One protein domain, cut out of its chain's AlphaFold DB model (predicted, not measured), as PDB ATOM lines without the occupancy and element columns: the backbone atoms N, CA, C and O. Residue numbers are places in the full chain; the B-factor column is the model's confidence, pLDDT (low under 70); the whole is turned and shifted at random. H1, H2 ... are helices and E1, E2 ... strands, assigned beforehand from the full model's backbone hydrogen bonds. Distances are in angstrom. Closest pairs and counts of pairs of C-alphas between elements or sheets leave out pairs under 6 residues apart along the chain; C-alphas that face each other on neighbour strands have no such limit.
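This is residues 4 to 90 of the 91 residues of an uncharacterized protein of Phycisphaerae bacterium (UniProt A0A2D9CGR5). A twisted sheet of four strands, E3 to E6, has one face covered by two parts side by side: helix H1 over the E3 and E4 side, and the hairpin E1 and E2 partly face to face with the E5 and E6 side, as a small, uneven sandwich. The opposite face is bare, and the long link from H1 to E6 passes beside E1, where residues 75 to 76 pair with it. The printed part has 87 residues, with six named strands and one named helix in the order E1 E2 E3 E4 E5 H1 E6; the large sheet runs E3, E4, E5, E6, antiparallel throughout, and the class is mixed, helices and strands. It is compact, with a radius of gyration of the C-alphas of 11.7 A, and spans 31 by 28 by 20 A.

E3, residues 21 to 26, E4, residues 32 to 37, and E5, residues 41 to 47, form a meander, each strand the antiparallel neighbour of the one before. N 25 and O 34 are 2.9 A apart in the hairpin E3 and E4, and N 35 and O 43 are 2.8 A apart in the hairpin E4 and E5. E6, residues 82 to 89, is an edge strand antiparallel to E5 at 162 degrees, with N 44 and O 86 at 2.8 A. H1, residues 53 to 66, is on this sheet at a height of 9.2 A, making two layers, a helix on one face of a sheet. It lies over E3 and only just over E4, where 3 of its C-alphas fall, and runs along the strands, at 14 degrees to E3 on the local plane. The closest C-alphas of H1 and E3 are those of Val 56 and Lys 25, 6.0 A apart. In H1, 9 of 10 O i to N i+4 pairs are within hydrogen-bond range. E1, residues 4 to 7, and E2, residues 13 to 17, form a hairpin, with N 6 and O 14 at 2.8 A. This pair and the large sheet make a sandwich, two sheets face to face, their best planes 21 degrees apart. The closest C-alphas of E2 and E6 are those of Asp 14 and Val 85, 6.3 A apart; those of E1 and H1 are Ile 4 and Ala 62, 6.4 A apart. E1 and E3 are apart.

E1 begins at C-alpha 4, (41.494, 95.319, 98.011), and is 9.8 A long; E2 is 13.0 A, E3 14.7 A, E4 15.8 A and E5 19.4 A. H1 begins at C-alpha 53, (27.249, 99.382, 87.471), and is 20.1 A long. E6, 20.9 A, ends at C-alpha 89, (32.974, 109.795, 108.514).

The two C-alphas farthest apart, those of Thr 29 and Ser 70, are 34.1 A apart. The printed part has no cut. The link H1 to E6, residues 67 to 81, is long; the other links are tight. Mean pLDDT of the printed part is 91.5, with residues 68 and 70 under 70.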
ATOM      1  N   ILE A   4      41.366  95.352  99.465       94.81
ATOM      2  CA  ILE A   4      41.494  95.319  98.011       94.81
ATOM      3  C   ILE A   4      42.483  96.394  97.570       94.81
ATOM      4  O   ILE A   4      42.731  97.374  98.282       94.81
ATOM      5  N   LYS A   5      43.057  96.214  96.385       96.06
ATOM      6  CA  LYS A   5      43.866  97.226  95.710       96.06
ATOM      7  C   LYS A   5      43.055  97.805  94.568       96.06
ATOM      8  O   LYS A   5      42.517  97.049  93.770       96.06
ATOM      9  N   VAL A   6      43.013  99.121  94.455       96.19
ATOM     10  CA  VAL A   6      42.314  99.822  93.374       96.19
ATOM     11  C   VAL A   6      43.352 100.483  92.481       96.19
ATOM     12  O   VAL A   6      44.117 101.327  92.948       96.19
ATOM     13  N   ALA A   7      43.418 100.068  91.217       95.25
ATOM     14  CA  ALA A   7      44.416 100.536  90.264       95.25
ATOM     15  C   ALA A   7      44.221 102.017  89.909       95.25
ATOM     16  O   ALA A   7      43.108 102.466  89.651       95.25
ATOM     17  N   LYS A   8      45.327 102.761  89.846       91.50
ATOM     18  CA  LYS A   8      45.381 104.157  89.406       91.50
ATOM     19  C   LYS A   8      45.916 104.290  87.990       91.50
ATOM     20  O   LYS A   8      46.690 103.464  87.508       91.50
ATOM     21  N   ALA A   9      45.619 105.445  87.402       80.62
ATOM     22  CA  ALA A   9      46.169 105.953  86.145       80.62
ATOM     23  C   ALA A   9      47.671 105.718  85.934       80.62
ATOM     24  O   ALA A   9      48.135 105.419  84.840       80.62
ATOM     25  N   ASN A  10      48.445 105.939  86.995       84.19
ATOM     26  CA  ASN A  10      49.899 106.007  86.970       84.19
ATOM     27  C   ASN A  10      50.558 104.644  87.249       84.19
ATOM     28  O   ASN A  10      51.751 104.594  87.544       84.19
ATOM     29  N   GLY A  11      49.785 103.554  87.212       83.19
ATOM     30  CA  GLY A  11      50.253 102.205  87.531       83.19
ATOM     31  C   GLY A  11      50.455 101.945  89.028       83.19
ATOM     32  O   GLY A  11      50.901 100.862  89.400       83.19
ATOM     33  N   GLN A  12      50.139 102.911  89.896       93.00
ATOM     34  CA  GLN A  12      50.046 102.687  91.340       93.00
ATOM     35  C   GLN A  12      48.673 102.112  91.699       93.00
ATOM     36  O   GLN A  12      47.802 101.952  90.848       93.00
ATOM     37  N   PHE A  13      48.467 101.815  92.977       95.00
ATOM     38  CA  PHE A  13      47.162 101.448  93.505       95.00
ATOM     39  C   PHE A  13      46.935 102.116  94.859       95.00
ATOM     40  O   PHE A  13      47.889 102.354  95.601       95.00
ATOM     41  N   ASP A  14      45.673 102.385  95.176       95.38
ATOM     42  CA  ASP A  14      45.248 102.667  96.545       95.38
ATOM     43  C   ASP A  14      44.748 101.390  97.217       95.38
ATOM     44  O   ASP A  14      44.379 100.419  96.556       95.38
ATOM     45  N   ILE A  15      44.757 101.389  98.546       93.56
ATOM     46  CA  ILE A  15      44.254 100.284  99.354       93.56
ATOM     47  C   ILE A  15      42.914 100.695  99.947       93.56
ATOM     48  O   ILE A  15      42.795 101.762 100.547       93.56
ATOM     49  N   VAL A  16      41.928  99.815  99.815       94.75
ATOM     50  CA  VAL A  16      40.602  99.981 100.404       94.75
ATOM     51  C   VAL A  16      40.351  98.814 101.348       94.75
ATOM     52  O   VAL A  16      40.606  97.663 100.995       94.75
ATOM     53  N   SER A  17      39.880  99.102 102.562       92.56
ATOM     54  CA  SER A  17      39.518  98.044 103.508       92.56
ATOM     55  C   SER A  17      38.297  97.286 102.993       92.56
ATOM     56  O   SER A  17      37.336  97.907 102.538       92.56
ATOM     57  N   ALA A  18      38.357  95.960 103.093       93.19
ATOM     58  CA  ALA A  18      37.242  95.057 102.832       93.19
ATOM     59  C   ALA A  18      36.513  94.643 104.118       93.19
ATOM     60  O   ALA A  18      35.586  93.846 104.076       93.19
ATOM     61  N   ASP A  19      36.924  95.172 105.272       89.69
ATOM     62  CA  ASP A  19      36.325  94.810 106.547       89.69
ATOM     63  C   ASP A  19      35.075  95.662 106.810       89.69
ATOM     64  O   ASP A  19      35.078  96.877 106.600       89.69
ATOM     65  N   ASN A  20      34.029  95.042 107.367       89.69
ATOM     66  CA  ASN A  20      32.822  95.736 107.831       89.69
ATOM     67  C   ASN A  20      32.125  96.571 106.740       89.69
ATOM     68  O   ASN A  20      31.577  97.639 107.030       89.69
ATOM     69  N   VAL A  21      32.150  96.114 105.488       93.25
ATOM     70  CA  VAL A  21      31.431  96.768 104.388       93.25
ATOM     71  C   VAL A  21      29.928  96.583 104.594       93.25
ATOM     72  O   VAL A  21      29.445  95.477 104.809       93.25
ATOM     73  N   GLY A  22      29.182  97.684 104.568       92.75
ATOM     74  CA  GLY A  22      27.724  97.685 104.650       92.75
ATOM     75  C   GLY A  22      27.067  97.710 103.273       92.75
ATOM     76  O   GLY A  22      26.145  96.943 103.020       92.75
ATOM     77  N   HIS A  23      27.517  98.604 102.388       92.75
ATOM     78  CA  HIS A  23      27.061  98.655 100.998       92.75
ATOM     79  C   HIS A  23      28.072  99.352 100.089       92.75
ATOM     80  O   HIS A  23      28.844 100.204 100.534       92.75
ATOM     81  N   VAL A  24      28.006  99.017  98.801       95.62
ATOM     82  CA  VAL A  24      28.762  99.655  97.721       95.62
ATOM     83  C   VAL A  24      27.766 100.223  96.718       95.62
ATOM     84  O   VAL A  24      26.760  99.582  96.414       95.62
ATOM     85  N   LYS A  25      28.007 101.438  96.236       94.62
ATOM     86  CA  LYS A  25      27.161 102.097  95.235       94.62
ATOM     87  C   LYS A  25      27.956 103.125  94.439       94.62
ATOM     88  O   LYS A  25      29.017 103.558  94.873       94.62
ATOM     89  N   GLU A  26      27.397 103.581  93.330       92.81
ATOM     90  CA  GLU A  26      27.822 104.828  92.693       92.81
ATOM     91  C   GLU A  26      27.424 106.046  93.542       92.81
ATOM     92  O   GLU A  26      26.400 106.050  94.241       92.81
ATOM     93  N   SER A  27      28.232 107.104  93.472       90.31
ATOM     94  CA  SER A  27      27.851 108.417  93.980       90.31
ATOM     95  C   SER A  27      26.702 109.003  93.159       90.31
ATOM     96  O   SER A  27      26.417 108.589  92.038       90.31
ATOM     97  N   ALA A  28      26.019 110.009  93.709       85.31
ATOM     98  CA  ALA A  28      24.890 110.644  93.025       85.31
ATOM     99  C   ALA A  28      25.287 111.347  91.711       85.31
ATOM    100  O   ALA A  28      24.427 111.571  90.861       85.31
ATOM    101  N   THR A  29      26.563 111.717  91.558       85.38
ATOM    102  CA  THR A  29      27.106 112.287  90.318       85.38
ATOM    103  C   THR A  29      27.540 111.213  89.323       85.38
ATOM    104  O   THR A  29      27.706 111.524  88.150       85.38
ATOM    105  N   GLY A  30      27.687 109.960  89.769       86.38
ATOM    106  CA  GLY A  30      28.187 108.838  88.975       86.38
ATOM    107  C   GLY A  30      29.708 108.819  88.822       86.38
ATOM    108  O   GLY A  30      30.247 107.856  88.302       86.38
ATOM    109  N   ASP A  31      30.420 109.846  89.287       90.50
ATOM    110  CA  ASP A  31      31.874 109.968  89.098       90.50
ATOM    111  C   ASP A  31      32.694 109.205  90.149       90.50
ATOM    112  O   ASP A  31      33.909 109.068  90.005       90.50
ATOM    113  N   ASP A  32      32.043 108.686  91.197       94.06
ATOM    114  CA  ASP A  32      32.715 107.974  92.280       94.06
ATOM    115  C   ASP A  32      32.028 106.650  92.617       94.06
ATOM    116  O   ASP A  32      30.807 106.516  92.514       94.06
ATOM    117  N   VAL A  33      32.814 105.700  93.123       95.69
ATOM    118  CA  VAL A  33      32.294 104.526  93.833       95.69
ATOM    119  C   VAL A  33      32.404 104.768  95.333       95.69
ATOM    120  O   VAL A  33      33.478 105.039  95.877       95.69
ATOM    121  N   GLU A  34      31.277 104.655  96.018       95.75
ATOM    122  CA  GLU A  34      31.135 104.832  97.454       95.75
ATOM    123  C   GLU A  34      31.007 103.480  98.155       95.75
ATOM    124  O   GLU A  34      30.090 102.706  97.882       95.75
ATOM    125  N   ILE A  35      31.892 103.227  99.117       96.44
ATOM    126  CA  ILE A  35      31.872 102.045  99.981       96.44
ATOM    127  C   ILE A  35      31.566 102.520 101.394       96.44
ATOM    128  O   ILE A  35      32.403 103.148 102.046       96.44
ATOM    129  N   ALA A  36      30.359 102.245 101.869       95.62
ATOM    130  CA  ALA A  36      29.941 102.588 103.218       95.62
ATOM    131  C   ALA A  36      30.236 101.430 104.172       95.62
ATOM    132  O   ALA A  36      29.817 100.297 103.938       95.62
ATOM    133  N   TYR A  37      30.908 101.735 105.273       94.75
ATOM    134  CA  TYR A  37      31.245 100.791 106.327       94.75
ATOM    135  C   TYR A  37      30.215 100.840 107.458       94.75
ATOM    136  O   TYR A  37      29.687 101.901 107.801       94.75
ATOM    137  N   THR A  38      29.981  99.705 108.114       92.88
ATOM    138  CA  THR A  38      29.075  99.607 109.273       92.88
ATOM    139  C   THR A  38      29.578 100.392 110.489       92.88
ATOM    140  O   THR A  38      28.805 100.694 111.395       92.88
ATOM    141  N   SER A  39      30.854 100.791 110.489       92.06
ATOM    142  CA  SER A  39      31.477 101.670 111.485       92.06
ATOM    143  C   SER A  39      31.097 103.151 111.349       92.06
ATOM    144  O   SER A  39      31.553 103.964 112.150       92.06
ATOM    145  N   GLY A  40      30.294 103.518 110.343       93.81
ATOM    146  CA  GLY A  40      29.907 104.909 110.081       93.81
ATOM    147  C   GLY A  40      30.951 105.700 109.290       93.81
ATOM    148  O   GLY A  40      30.911 106.925 109.286       93.81
ATOM    149  N   TYR A  41      31.888 105.025 108.625       95.25
ATOM    150  CA  TYR A  41      32.833 105.634 107.686       95.25
ATOM    151  C   TYR A  41      32.465 105.282 106.247       95.25
ATOM    152  O   TYR A  41      31.777 104.296 105.996       95.25
ATOM    153  N   LYS A  42      32.964 106.061 105.291       95.75
ATOM    154  CA  LYS A  42      32.822 105.810 103.860       95.75
ATOM    155  C   LYS A  42      34.168 105.969 103.169       95.75
ATOM    156  O   LYS A  42      34.817 107.002 103.342       95.75
ATOM    157  N   ALA A  43      34.564 104.973 102.383       96.62
ATOM    158  CA  ALA A  43      35.610 105.133 101.383       96.62
ATOM    159  C   ALA A  43      34.983 105.615 100.069       96.62
ATOM    160  O   ALA A  43      33.941 105.116  99.654       96.62
ATOM    161  N   THR A  44      35.612 106.592  99.429       96.44
ATOM    162  CA  THR A  44      35.202 107.126  98.126       96.44
ATOM    163  C   THR A  44      36.343 106.912  97.149       96.44
ATOM    164  O   THR A  44      37.438 107.433  97.371       96.44
ATOM    165  N   ILE A  45      36.097 106.119  96.110       96.12
ATOM    166  CA  ILE A  45      37.002 105.901  94.984       96.12
ATOM    167  C   ILE A  45      36.616 106.915  93.911       96.12
ATOM    168  O   ILE A  45      35.582 106.756  93.268       96.12
ATOM    169  N   ALA A  46      37.427 107.957  93.749       94.56
ATOM    170  CA  ALA A  46      37.139 109.053  92.837       94.56
ATOM    171  C   ALA A  46      37.658 108.768  91.426       94.56
ATOM    172  O   ALA A  46      38.848 108.478  91.240       94.56
ATOM    173  N   GLY A  47      36.783 108.904  90.433       91.94
ATOM    174  CA  GLY A  47      37.097 108.760  89.017       91.94
ATOM    175  C   GLY A  47      37.409 110.094  88.346       91.94
ATOM    176  O   GLY A  47      37.066 111.167  88.832       91.94
ATOM    177  N   ALA A  48      38.077 110.043  87.194       90.12
ATOM    178  CA  ALA A  48      38.231 111.195  86.299       90.12
ATOM    179  C   ALA A  48      37.015 111.388  85.366       90.12
ATOM    180  O   ALA A  48      37.029 112.256  84.494       90.12
ATOM    181  N   GLY A  49      35.996 110.548  85.525       89.06
ATOM    182  CA  GLY A  49      34.747 110.520  84.777       89.06
ATOM    183  C   GLY A  49      33.837 109.423  85.323       89.06
ATOM    184  O   GLY A  49      34.264 108.662  86.196       89.06
ATOM    185  N   ALA A  50      32.628 109.339  84.773       90.38
ATOM    186  CA  ALA A  50      31.576 108.463  85.270       90.38
ATOM    187  C   ALA A  50      31.995 106.985  85.336       90.38
ATOM    188  O   ALA A  50      32.527 106.433  84.369       90.38
ATOM    189  N   TYR A  51      31.713 106.372  86.478       91.12
ATOM    190  CA  TYR A  51      31.647 104.932  86.668       91.12
ATOM    191  C   TYR A  51      30.262 104.410  86.291       91.12
ATOM    192  O   TYR A  51      29.291 105.167  86.205       91.12
ATOM    193  N   ASP A  52      30.177 103.103  86.070       87.31
ATOM    194  CA  ASP A  52      28.913 102.414  85.844       87.31
ATOM    195  C   ASP A  52      28.733 101.198  86.768       87.31
ATOM    196  O   ASP A  52      29.598 100.840  87.576       87.31
ATOM    197  N   GLY A  53      27.593 100.518  86.620       87.38
ATOM    198  CA  GLY A  53      27.249  99.382  87.471       87.38
ATOM    199  C   GLY A  53      28.224  98.205  87.365       87.38
ATOM    200  O   GLY A  53      28.256  97.364  88.264       87.38
ATOM    201  N   THR A  54      29.032  98.126  86.302       92.56
ATOM    202  CA  THR A  54      30.086  97.110  86.185       92.56
ATOM    203  C   THR A  54      31.278  97.431  87.083       92.56
ATOM    204  O   THR A  54      31.851  96.512  87.667       92.56
ATOM    205  N   ASP A  55      31.589  98.713  87.291       94.69
ATOM    206  CA  ASP A  55      32.618  99.155  88.234       94.69
ATOM    207  C   ASP A  55      32.205  98.870  89.676       94.69
ATOM    208  O   ASP A  55      32.979  98.309  90.454       94.69
ATOM    209  N   VAL A  56      30.954  99.184  90.022       94.69
ATOM    210  CA  VAL A  56      30.387  98.858  91.341       94.69
ATOM    211  C   VAL A  56      30.414  97.354  91.581       94.69
ATOM    212  O   VAL A  56      30.799  96.909  92.666       94.69
ATOM    213  N   PHE A  57      30.046  96.560  90.575       95.31
ATOM    214  CA  PHE A  57      30.092  95.105  90.662       95.31
ATOM    215  C   PHE A  57      31.523  94.587  90.858       95.31
ATOM    216  O   PHE A  57      31.746  93.778  91.752       95.31
ATOM    217  N   ALA A  58      32.500  95.095  90.101       95.31
ATOM    218  CA  ALA A  58      33.902  94.691  90.221       95.31
ATOM    219  C   ALA A  58      34.492  95.019  91.602       95.31
ATOM    220  O   ALA A  58      35.221  94.212  92.184       95.31
ATOM    221  N   VAL A  59      34.158  96.189  92.156       95.75
ATOM    222  CA  VAL A  59      34.539  96.551  93.528       95.75
ATOM    223  C   VAL A  59      33.875  95.613  94.533       95.75
ATOM    224  O   VAL A  59      34.551  95.118  95.430       95.75
ATOM    225  N   THR A  60      32.580  95.337  94.374       95.44
ATOM    226  CA  THR A  60      31.823  94.454  95.274       95.44
ATOM    227  C   THR A  60      32.399  93.039  95.280       95.44
ATOM    228  O   THR A  60      32.725  92.524  96.343       95.44
ATOM    229  N   GLU A  61      32.632  92.450  94.107       94.56
ATOM    230  CA  GLU A  61      33.216  91.112  93.973       94.56
ATOM    231  C   GLU A  61      34.595  91.027  94.645       94.56
ATOM    232  O   GLU A  61      34.900  90.070  95.359       94.56
ATOM    233  N   ALA A  62      35.431  92.053  94.474       94.06
ATOM    234  CA  ALA A  62      36.743  92.099  95.105       94.06
ATOM    235  C   ALA A  62      36.671  92.204  96.636       94.06
ATOM    236  O   ALA A  62      37.512  91.620  97.327       94.06
ATOM    237  N   LEU A  63      35.698  92.952  97.165       93.88
ATOM    238  CA  LEU A  63      35.458  93.052  98.604       93.88
ATOM    239  C   LEU A  63      34.953  91.714  99.155       93.88
ATOM    240  O   LEU A  63      35.501  91.250 100.150       93.88
ATOM    241  N   ASP A  64      34.016  91.055  98.467       91.19
ATOM    242  CA  ASP A  64      33.462  89.750  98.856       91.19
ATOM    243  C   ASP A  64      34.537  88.652  98.897       91.19
ATOM    244  O   ASP A  64      34.553  87.823  99.806       91.19
ATOM    245  N   ILE A  65      35.495  88.665  97.960       88.94
ATOM    246  CA  ILE A  65      36.659  87.757  97.985       88.94
ATOM    247  C   ILE A  65      37.479  87.925  99.275       88.94
ATOM    248  O   ILE A  65      38.086  86.965  99.761       88.94
ATOM    249  N   MET A  66      37.534  89.144  99.810       90.69
ATOM    250  CA  MET A  66      38.354  89.504 100.965       90.69
ATOM    251  C   MET A  66      37.580  89.554 102.286       90.69
ATOM    252  O   MET A  66      38.223  89.716 103.327       90.69
ATOM    253  N   ASP A  67      36.254  89.390 102.271       81.44
ATOM    254  CA  ASP A  67      35.415  89.447 103.468       81.44
ATOM    255  C   ASP A  67      35.783  88.317 104.443       81.44
ATOM    256  O   ASP A  67      35.611  87.126 104.181       81.44
ATOM    257  N   GLY A  68      36.401  88.694 105.564       67.38
ATOM    258  CA  GLY A  68      36.908  87.756 106.568       67.38
ATOM    259  C   GLY A  68      38.103  86.898 106.125       67.38
ATOM    260  O   GLY A  68      38.598  86.092 106.918       67.38
ATOM    261  N   ALA A  69      38.610  87.071 104.901       77.19
ATOM    262  CA  ALA A  69      39.709  86.278 104.367       77.19
ATOM    263  C   ALA A  69      41.090  86.838 104.758       77.19
ATOM    264  O   ALA A  69      41.331  88.045 104.824       77.19
ATOM    265  N   SER A  70      42.050  85.934 104.966       67.31
ATOM    266  CA  SER A  70      43.477  86.261 105.031       67.31
ATOM    267  C   SER A  70      44.159  85.759 103.757       67.31
ATOM    268  O   SER A  70      44.418  84.563 103.624       67.31
ATOM    269  N   GLY A  71      44.431  86.658 102.811       77.25
ATOM    270  CA  GLY A  71      44.985  86.313 101.501       77.25
ATOM    271  C   GLY A  71      45.550  87.523 100.750       77.25
ATOM    272  O   GLY A  71      45.520  88.641 101.273       77.25
ATOM    273  N   PRO A  72      46.115  87.315  99.547       84.50
ATOM    274  CA  PRO A  72      46.586  88.413  98.715       84.50
ATOM    275  C   PRO A  72      45.408  89.283  98.266       84.50
ATOM    276  O   PRO A  72      44.450  88.784  97.685       84.50
ATOM    277  N   ALA A  73      45.517  90.589  98.500       90.06
ATOM    278  CA  ALA A  73      44.511  91.557  98.082       90.06
ATOM    279  C   ALA A  73      44.323  91.562  96.553       90.06
ATOM    280  O   ALA A  73      45.319  91.781  95.842       90.06
ATOM    281  N   PRO A  74      43.089  91.367  96.045       93.62
ATOM    282  CA  PRO A  74      42.796  91.445  94.623       93.62
ATOM    283  C   PRO A  74      43.058  92.862  94.109       93.62
ATOM    284  O   PRO A  74      42.865  93.847  94.827       93.62
ATOM    285  N   LEU A  75      43.525  92.954  92.865       94.81
ATOM    286  CA  LEU A  75      43.689  94.219  92.159       94.81
ATOM    287  C   LEU A  75      42.465  94.463  91.283       94.81
ATOM    288  O   LEU A  75      42.220  93.719  90.337       94.81
ATOM    289  N   VAL A  76      41.740  95.529  91.587       95.12
ATOM    290  CA  VAL A  76      40.561  95.983  90.857       95.12
ATOM    291  C   VAL A  76      40.982  97.055  89.863       95.12
ATOM    292  O   VAL A  76      41.623  98.040  90.238       95.12
ATOM    293  N   THR A  77      40.624  96.857  88.597       93.94
ATOM    294  CA  THR A  77      40.765  97.866  87.541       93.94
ATOM    295  C   THR A  77      39.372  98.325  87.153       93.94
ATOM    296  O   THR A  77      38.538  97.486  86.827       93.94
ATOM    297  N   LEU A  78      39.136  99.633  87.210       92.94
ATOM    298  CA  LEU A  78      37.850 100.239  86.869       92.94
ATOM    299  C   LEU A  78      37.893 100.842  85.462       92.94
ATOM    300  O   LEU A  78      38.971 101.105  84.920       92.94
ATOM    301  N   SER A  79      36.716 101.043  84.878       91.62
ATOM    302  CA  SER A  79      36.507 101.597  83.540       91.62
ATOM    303  C   SER A  79      37.024 103.037  83.436       91.62
ATOM    304  O   SER A  79      37.675 103.404  82.453       91.62
ATOM    305  N   SER A  80      36.790 103.832  84.483       90.12
ATOM    306  CA  SER A  80      37.258 105.208  84.613       90.12
ATOM    307  C   SER A  80      38.544 105.300  85.434       90.12
ATOM    308  O   SER A  80      38.833 104.516  86.345       90.12
ATOM    309  N   LEU A  81      39.346 106.300  85.084       91.25
ATOM    310  CA  LEU A  81      40.665 106.533  85.643       91.25
ATOM    311  C   LEU A  81      40.558 106.981  87.103       91.25
ATOM    312  O   LEU A  81      40.104 108.084  87.387       91.25
ATOM    313  N   VAL A  82      41.022 106.136  88.025       94.31
ATOM    314  CA  VAL A  82      41.000 106.437  89.461       94.31
ATOM    315  C   VAL A  82      42.001 107.548  89.769       94.31
ATOM    316  O   VAL A  82      43.209 107.409  89.534       94.31
ATOM    317  N   THR A  83      41.491 108.647  90.315       92.56
ATOM    318  CA  THR A  83      42.268 109.823  90.728       92.56
ATOM    319  C   THR A  83      42.701 109.735  92.190       92.56
ATOM    320  O   THR A  83      43.767 110.239  92.550       92.56
ATOM    321  N   GLY A  84      41.949 109.009  93.019       92.31
ATOM    322  CA  GLY A  84      42.345 108.677  94.381       92.31
ATOM    323  C   GLY A  84      41.242 108.019  95.198       92.31
ATOM    324  O   GLY A  84      40.079 107.986  94.802       92.31
ATOM    325  N   VAL A  85      41.627 107.517  96.365       95.31
ATOM    326  CA  VAL A  85      40.722 106.996  97.387       95.31
ATOM    327  C   VAL A  85      40.795 107.877  98.629       95.31
ATOM    328  O   VAL A  85      41.878 108.163  99.141       95.31
ATOM    329  N   THR A  86      39.638 108.282  99.146       95.94
ATOM    330  CA  THR A  86      39.527 109.033 100.405       95.94
ATOM    331  C   THR A  86      38.620 108.310 101.390       95.94
ATOM    332  O   THR A  86      37.713 107.591 100.981       95.94
ATOM    333  N   VAL A  87      38.861 108.482 102.692       95.38
ATOM    334  CA  VAL A  87      38.024 107.911 103.758       95.38
ATOM    335  C   VAL A  87      37.568 109.030 104.682       95.38
ATOM    336  O   VAL A  87      38.392 109.802 105.172       95.38
ATOM    337  N   ALA A  88      36.264 109.108 104.931       94.62
ATOM    338  CA  ALA A  88      35.660 110.110 105.801       94.62
ATOM    339  C   ALA A  88      34.513 109.512 106.630       94.62
ATOM    340  O   ALA A  88      33.956 108.476 106.270       94.62
ATOM    341  N   ALA A  89      34.161 110.158 107.742       92.56
ATOM    342  CA  ALA A  89      32.974 109.795 108.514       92.56
ATOM    343  C   ALA A  89      31.692 110.145 107.737       92.56
ATOM    344  O   ALA A  89      31.639 111.161 107.041       92.56
ATOM    345  N   ILE A  90      30.662 109.313 107.872       86.12
ATOM    346  CA  ILE A  90      29.315 109.570 107.360       86.12
ATOM    347  C   ILE A  90      28.624 110.491 108.373       86.12
ATOM    348  O   ILE A  90      28.375 110.084 109.506       86.12
TER     349      ILE A  90